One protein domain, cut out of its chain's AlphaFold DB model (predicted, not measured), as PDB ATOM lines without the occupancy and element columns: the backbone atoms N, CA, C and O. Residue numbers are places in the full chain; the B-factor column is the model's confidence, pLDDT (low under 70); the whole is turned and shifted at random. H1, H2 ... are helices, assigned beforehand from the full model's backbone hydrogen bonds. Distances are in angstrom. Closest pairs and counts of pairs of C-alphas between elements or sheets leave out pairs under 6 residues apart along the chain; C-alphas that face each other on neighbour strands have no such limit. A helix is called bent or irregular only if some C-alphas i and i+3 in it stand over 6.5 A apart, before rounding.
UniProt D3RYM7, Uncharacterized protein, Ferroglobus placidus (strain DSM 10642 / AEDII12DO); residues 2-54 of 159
ATOM      1  N   ARG A   2     177.717-131.003 351.251       68.50
ATOM      2  CA  ARG A   2     177.854-131.226 352.718       68.50
ATOM      3  C   ARG A   2     179.256-130.972 353.326       68.50
ATOM      4  O   ARG A   2     179.360-130.371 354.386       68.50
ATOM      5  N   ARG A   3     180.341-131.358 352.636       66.50
ATOM      6  CA  ARG A   3     181.737-131.102 353.072       66.50
ATOM      7  C   ARG A   3     182.166-129.629 352.991       66.50
ATOM      8  O   ARG A   3     183.009-129.214 353.776       66.50
ATOM      9  N   ILE A   4     181.611-128.854 352.056       70.56
ATOM     10  CA  ILE A   4     181.922-127.422 351.903       70.56
ATOM     11  C   ILE A   4     181.277-126.639 353.056       70.56
ATOM     12  O   ILE A   4     181.947-125.830 353.688       70.56
ATOM     13  N   HIS A   5     180.030-126.970 353.410       80.12
ATOM     14  CA  HIS A   5     179.350-126.385 354.571       80.12
ATOM     15  C   HIS A   5     180.035-126.733 355.899       80.12
ATOM     16  O   HIS A   5     180.160-125.867 356.757       80.12
ATOM     17  N   ALA A   6     180.544-127.962 356.051       83.56
ATOM     18  CA  ALA A   6     181.292-128.354 357.246       83.56
ATOM     19  C   ALA A   6     182.594-127.548 357.416       83.56
ATOM     20  O   ALA A   6     182.851-127.031 358.496       83.56
ATOM     21  N   LYS A   7     183.385-127.375 356.345       88.38
ATOM     22  CA  LYS A   7     184.619-126.567 356.383       88.38
ATOM     23  C   LYS A   7     184.341-125.091 356.676       88.38
ATOM     24  O   LYS A   7     185.049-124.490 357.479       88.38
ATOM     25  N   ALA A   8     183.309-124.524 356.050       92.56
ATOM     26  CA  ALA A   8     182.895-123.145 356.296       92.56
ATOM     27  C   ALA A   8     182.472-122.935 357.761       92.56
ATOM     28  O   ALA A   8     182.903-121.972 358.392       92.56
ATOM     29  N   LEU A   9     181.704-123.874 358.323       93.94
ATOM     30  CA  LEU A   9     181.301-123.843 359.728       93.94
ATOM     31  C   LEU A   9     182.508-123.924 360.675       93.94
ATOM     32  O   LEU A   9     182.590-123.148 361.622       93.94
ATOM     33  N   THR A  10     183.468-124.817 360.413       95.06
ATOM     34  CA  THR A  10     184.678-124.936 361.243       95.06
ATOM     35  C   THR A  10     185.506-123.652 361.241       95.06
ATOM     36  O   THR A  10     185.940-123.215 362.306       95.06
ATOM     37  N   LEU A  11     185.704-123.018 360.080       96.19
ATOM     38  CA  LEU A  11     186.429-121.745 359.986       96.19
ATOM     39  C   LEU A  11     185.722-120.630 360.761       96.19
ATOM     40  O   LEU A  11     186.369-119.909 361.517       96.19
ATOM     41  N   TYR A  12     184.400-120.529 360.623       96.25
ATOM     42  CA  TYR A  12     183.595-119.544 361.344       96.25
ATOM     43  C   TYR A  12     183.703-119.707 362.867       96.25
ATOM     44  O   TYR A  12     183.998-118.747 363.579       96.25
ATOM     45  N   LEU A  13     183.546-120.934 363.375       97.31
ATOM     46  CA  LEU A  13     183.678-121.217 364.807       97.31
ATOM     47  C   LEU A  13     185.103-120.970 365.317       97.31
ATOM     48  O   LEU A  13     185.275-120.454 366.418       97.31
ATOM     49  N   SER A  14     186.118-121.283 364.508       97.38
ATOM     50  CA  SER A  14     187.519-121.008 364.851       97.38
ATOM     51  C   SER A  14     187.775-119.504 364.964       97.38
ATOM     52  O   SER A  14     188.418-119.069 365.912       97.38
ATOM     53  N   ALA A  15     187.226-118.700 364.048       97.56
ATOM     54  CA  ALA A  15     187.332-117.245 364.104       97.56
ATOM     55  C   ALA A  15     186.661-116.665 365.360       97.56
ATOM     56  O   ALA A  15     187.251-115.812 366.021       97.56
ATOM     57  N   ILE A  16     185.475-117.165 365.737       97.75
ATOM     58  CA  ILE A  16     184.807-116.774 366.992       97.75
ATOM     59  C   ILE A  16     185.666-117.144 368.201       97.75
ATOM     60  O   ILE A  16     185.856-116.317 369.088       97.75
ATOM     61  N   LEU A  17     186.205-118.365 368.241       97.75
ATOM     62  CA  LEU A  17     187.039-118.810 369.355       97.75
ATOM     63  C   LEU A  17     188.295-117.942 369.493       97.75
ATOM     64  O   LEU A  17     188.595-117.473 370.588       97.75
ATOM     65  N   ILE A  18     188.989-117.679 368.383       97.94
ATOM     66  CA  ILE A  18     190.157-116.789 368.353       97.94
ATOM     67  C   ILE A  18     189.768-115.394 368.848       97.94
ATOM     68  O   ILE A  18     190.457-114.838 369.698       97.94
ATOM     69  N   PHE A  19     188.642-114.848 368.381       97.50
ATOM     70  CA  PHE A  19     188.142-113.552 368.838       97.50
ATOM     71  C   PHE A  19     187.886-113.524 370.350       97.50
ATOM     72  O   PHE A  19     188.301-112.576 371.012       97.50
ATOM     73  N   LEU A  20     187.244-114.552 370.914       96.69
ATOM     74  CA  LEU A  20     186.959-114.622 372.351       96.69
ATOM     75  C   LEU A  20     188.239-114.730 373.190       96.69
ATOM     76  O   LEU A  20     188.338-114.057 374.214       96.69
ATOM     77  N   ILE A  21     189.224-115.508 372.732       96.94
ATOM     78  CA  ILE A  21     190.540-115.615 373.381       96.94
ATOM     79  C   ILE A  21     191.250-114.258 373.353       96.94
ATOM     80  O   ILE A  21     191.689-113.760 374.384       96.94
ATOM     81  N   VAL A  22     191.326-113.613 372.188       97.38
ATOM     82  CA  VAL A  22     191.945-112.286 372.063       97.38
ATOM     83  C   VAL A  22     191.229-111.273 372.962       97.38
ATOM     84  O   VAL A  22     191.873-110.530 373.704       97.38
ATOM     85  N   ARG A  23     189.892-111.285 372.965       94.94
ATOM     86  CA  ARG A  23     189.074-110.415 373.812       94.94
ATOM     87  C   ARG A  23     189.371-110.619 375.298       94.94
ATOM     88  O   ARG A  23     189.457-109.618 376.003       94.94
ATOM     89  N   SER A  24     189.549-111.857 375.769       93.56
ATOM     90  CA  SER A  24     189.828-112.121 377.190       93.56
ATOM     91  C   SER A  24     191.182-111.587 377.662       93.56
ATOM     92  O   SER A  24     191.343-111.353 378.854       93.56
ATOM     93  N   PHE A  25     192.142-111.378 376.752       95.69
ATOM     94  CA  PHE A  25     193.432-110.762 377.085       95.69
ATOM     95  C   PHE A  25     193.430-109.235 376.949       95.69
ATOM     96  O   PHE A  25     194.146-108.563 377.684       95.69
ATOM     97  N   ILE A  26     192.659-108.680 376.006       95.19
ATOM     98  CA  ILE A  26     192.679-107.238 375.704       95.19
ATOM     99  C   ILE A  26     191.690-106.447 376.563       95.19
ATOM    100  O   ILE A  26     191.989-105.317 376.940       95.19
ATOM    101  N   VAL A  27     190.500-106.990 376.842       93.44
ATOM    102  CA  VAL A  27     189.455-106.258 377.571       93.44
ATOM    103  C   VAL A  27     189.743-106.322 379.073       93.44
ATOM    104  O   VAL A  27     189.723-107.417 379.636       93.44
ATOM    105  N   PRO A  28     189.982-105.179 379.743       93.75
ATOM    106  CA  PRO A  28     190.239-105.166 381.178       93.75
ATOM    107  C   PRO A  28     189.050-105.716 381.983       93.75
ATOM    108  O   PRO A  28     187.906-105.495 381.580       93.75
ATOM    109  N   PRO A  29     189.279-106.335 383.159       93.06
ATOM    110  CA  PRO A  29     188.204-106.880 383.997       93.06
ATOM    111  C   PRO A  29     187.142-105.848 384.395       93.06
ATOM    112  O   PRO A  29     185.971-106.180 384.528       93.06
ATOM    113  N   THR A  30     187.556-104.592 384.554       94.44
ATOM    114  CA  THR A  30     186.706-103.478 384.991       94.44
ATOM    115  C   THR A  30     186.088-102.712 383.819       94.44
ATOM    116  O   THR A  30     185.498-101.648 384.001       94.44
ATOM    117  N   PHE A  31     186.229-103.205 382.583       93.88
ATOM    118  CA  PHE A  31     185.623-102.572 381.415       93.88
ATOM    119  C   PHE A  31     184.096-102.600 381.514       93.88
ATOM    120  O   PHE A  31     183.481-103.665 381.516       93.88
ATOM    121  N   GLY A  32     183.489-101.415 381.550       91.50
ATOM    122  CA  GLY A  32     182.043-101.274 381.604       91.50
ATOM    123  C   GLY A  32     181.395-101.504 382.966       91.50
ATOM    124  O   GLY A  32     180.203-101.780 383.018       91.50
ATOM    125  N   GLU A  33     182.156-101.395 384.053       92.25
ATOM    126  CA  GLU A  33     181.699-101.701 385.418       92.25
ATOM    127  C   GLU A  33     180.615-100.749 385.965       92.25
ATOM    128  O   GLU A  33     179.813-101.158 386.796       92.25
ATOM    129  N   PHE A  34     180.577 -99.482 385.534       88.50
ATOM    130  CA  PHE A  34     179.791 -98.444 386.226       88.50
ATOM    131  C   PHE A  34     178.352 -98.251 385.744       88.50
ATOM    132  O   PHE A  34     177.597 -97.517 386.378       88.50
ATOM    133  N   THR A  35     177.969 -98.825 384.608       84.81
ATOM    134  CA  THR A  35     176.635 -98.608 384.045       84.81
ATOM    135  C   THR A  35     176.235 -99.747 383.129       84.81
ATOM    136  O   THR A  35     177.054-100.260 382.369       84.81
ATOM    137  N   ASP A  36     174.954-100.102 383.170       85.62
ATOM    138  CA  ASP A  36     174.346-101.045 382.233       85.62
ATOM    139  C   ASP A  36     173.940-100.378 380.909       85.62
ATOM    140  O   ASP A  36     173.657-101.074 379.929       85.62
ATOM    141  N   ASP A  37     173.954 -99.040 380.845       88.38
ATOM    142  CA  ASP A  37     173.687 -98.291 379.618       88.38
ATOM    143  C   ASP A  37     174.834 -98.484 378.623       88.38
ATOM    144  O   ASP A  37     175.959 -98.011 378.819       88.38
ATOM    145  N   TYR A  38     174.524 -99.151 377.511       83.62
ATOM    146  CA  TYR A  38     175.458 -99.394 376.418       83.62
ATOM    147  C   TYR A  38     176.142 -98.110 375.939       83.62
ATOM    148  O   TYR A  38     177.311 -98.167 375.587       83.62
ATOM    149  N   THR A  39     175.473 -96.960 375.950       88.94
ATOM    150  CA  THR A  39     176.011 -95.672 375.478       88.94
ATOM    151  C   THR A  39     177.225 -95.226 376.287       88.94
ATOM    152  O   THR A  39     178.193 -94.716 375.727       88.94
ATOM    153  N   TYR A  40     177.207 -95.471 377.597       83.00
ATOM    154  CA  TYR A  40     178.199 -94.940 378.533       83.00
ATOM    155  C   TYR A  40     179.157 -96.005 379.065       83.00
ATOM    156  O   TYR A  40     179.979 -95.712 379.917       83.00
ATOM    157  N   ARG A  41     179.104 -97.241 378.564       88.31
ATOM    158  CA  ARG A  41     179.862 -98.372 379.122       88.31
ATOM    159  C   ARG A  41     181.292 -98.534 378.570       88.31
ATOM    160  O   ARG A  41     182.025 -99.420 379.000       88.31
ATOM    161  N   TRP A  42     181.715 -97.710 377.611       90.44
ATOM    162  CA  TRP A  42     182.946 -97.921 376.819       90.44
ATOM    163  C   TRP A  42     184.240 -97.445 377.481       90.44
ATOM    164  O   TRP A  42     185.062 -96.791 376.840       90.44
ATOM    165  N   PHE A  43     184.452 -97.765 378.751       92.69
ATOM    166  CA  PHE A  43     185.684 -97.394 379.439       92.69
ATOM    167  C   PHE A  43     186.052 -98.382 380.548       92.69
ATOM    168  O   PHE A  43     185.222 -99.148 381.039       92.69
ATOM    169  N   ARG A  44     187.332 -98.375 380.935       94.19
ATOM    170  CA  ARG A  44     187.851 -99.182 382.045       94.19
ATOM    171  C   ARG A  44     187.516 -98.512 383.374       94.19
ATOM    172  O   ARG A  44     187.925 -97.375 383.598       94.19
ATOM    173  N   GLY A  45     186.837 -99.231 384.261       93.94
ATOM    174  CA  GLY A  45     186.411 -98.722 385.559       93.94
ATOM    175  C   GLY A  45     187.575 -98.244 386.429       93.94
ATOM    176  O   GLY A  45     187.524 -97.163 387.016       93.94
ATOM    177  N   ASP A  46     188.689 -98.976 386.410       95.56
ATOM    178  CA  ASP A  46     189.909 -98.574 387.120       95.56
ATOM    179  C   ASP A  46     190.480 -97.238 386.642       95.56
ATOM    180  O   ASP A  46     191.050 -96.516 387.451       95.56
ATOM    181  N   SER A  47     190.272 -96.848 385.377       94.38
ATOM    182  CA  SER A  47     190.718 -95.531 384.906       94.38
ATOM    183  C   SER A  47     190.032 -94.395 385.672       94.38
ATOM    184  O   SER A  47     190.666 -93.381 385.940       94.38
ATOM    185  N   VAL A  48     188.762 -94.552 386.066       92.88
ATOM    186  CA  VAL A  48     188.072 -93.547 386.896       92.88
ATOM    187  C   VAL A  48     188.706 -93.488 388.279       92.88
ATOM    188  O   VAL A  48     189.039 -92.404 388.752       92.88
ATOM    189  N   ARG A  49     188.935 -94.649 388.903       94.25
ATOM    190  CA  ARG A  49     189.560 -94.740 390.230       94.25
ATOM    191  C   ARG A  49     190.968 -94.140 390.249       94.25
ATOM    192  O   ARG A  49     191.299 -93.416 391.180       94.25
ATOM    193  N   GLU A  50     191.765 -94.389 389.216       95.19
ATOM    194  CA  GLU A  50     193.105 -93.814 389.057       95.19
ATOM    195  C   GLU A  50     193.058 -92.289 388.880       95.19
ATOM    196  O   GLU A  50     193.804 -91.569 389.540       95.19
ATOM    197  N   ILE A  51     192.148 -91.772 388.044       94.19
ATOM    198  CA  ILE A  51     191.993 -90.322 387.836       94.19
ATOM    199  C   ILE A  51     191.550 -89.622 389.127       94.19
ATOM    200  O   ILE A  51     192.038 -88.535 389.429       94.19
ATOM    201  N   MET A  52     190.675 -90.248 389.920       92.62
ATOM    202  CA  MET A  52     190.223 -89.710 391.211       92.62
ATOM    203  C   MET A  52     191.350 -89.562 392.244       92.62
ATOM    204  O   MET A  52     191.195 -88.806 393.200       92.62
ATOM    205  N   GLN A  53     192.470 -90.268 392.074       95.94
ATOM    206  CA  GLN A  53     193.638 -90.167 392.956       95.94
ATOM    207  C   GLN A  53     194.599 -89.043 392.552       95.94
ATOM    208  O   GLN A  53     195.539 -88.749 393.290       95.94
ATOM    209  N   LEU A  54     194.394 -88.413 391.392       94.50
ATOM    210  CA  LEU A  54     195.226 -87.300 390.957       94.50
ATOM    211  C   LEU A  54     194.942 -86.047 391.787       94.50
ATOM    212  O   LEU A  54     193.808 -85.745 392.156       94.50
TER     213      LEU A  54
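This is residues 2 to 54 of the 159 residues of an uncharacterized protein of Ferroglobus placidus (strain DSM 10642 / AEDII12DO) (UniProt D3RYM7). One long, straight helix, H1, sticks out and makes the greater part of the length; after it a loop, residues 27 to 44, bulges to one side, and a short helix, H2, carries on beyond the loop, pointing much the same way as H1. The two helices are well formed, but nothing packs along H1, and H1 and H2 are apart. The printed part has 53 residues with two named helices, H1 then H2, and no named strand; its class is all helix. The whole is extended, with a radius of gyration of the C-alphas of 17.7 A, and the C-alphas span 60 by 22 by 9 A.

Find C-alpha 2 at (177.854, -131.226, 352.718); from there H1, residues 2 to 26, runs 36.4 A to C-alpha 26 at (192.679, -107.238, 375.704). Go on through residues 27 to 44 and you come to H2, residues 45 to 52, which covers 11.3 A and ends with C-alpha 52 at (190.223, -89.710, 391.211).

Begin with H1: residues 2 to 26 stand free. H1 and H2 are apart, with no C-alpha of the one within 8 A of the other. At the far end, residues 49 to 54, of which 49 to 52 belong to H2, stand free too. Look at the backbone O and N atoms: in H1 and H2 every O i to N i+4 pair is within hydrogen-bond range. Neither helix is bent.

The C-alphas of Arg 2 and Leu 54, the first and last printed, are the two farthest apart, at 60.8 A. The printed part has no cut. The link from H1 to H2 is long, with 18 residues. The mean pLDDT of the printed part is 91.5; look to residues 2 to 3 for the two that are under 70.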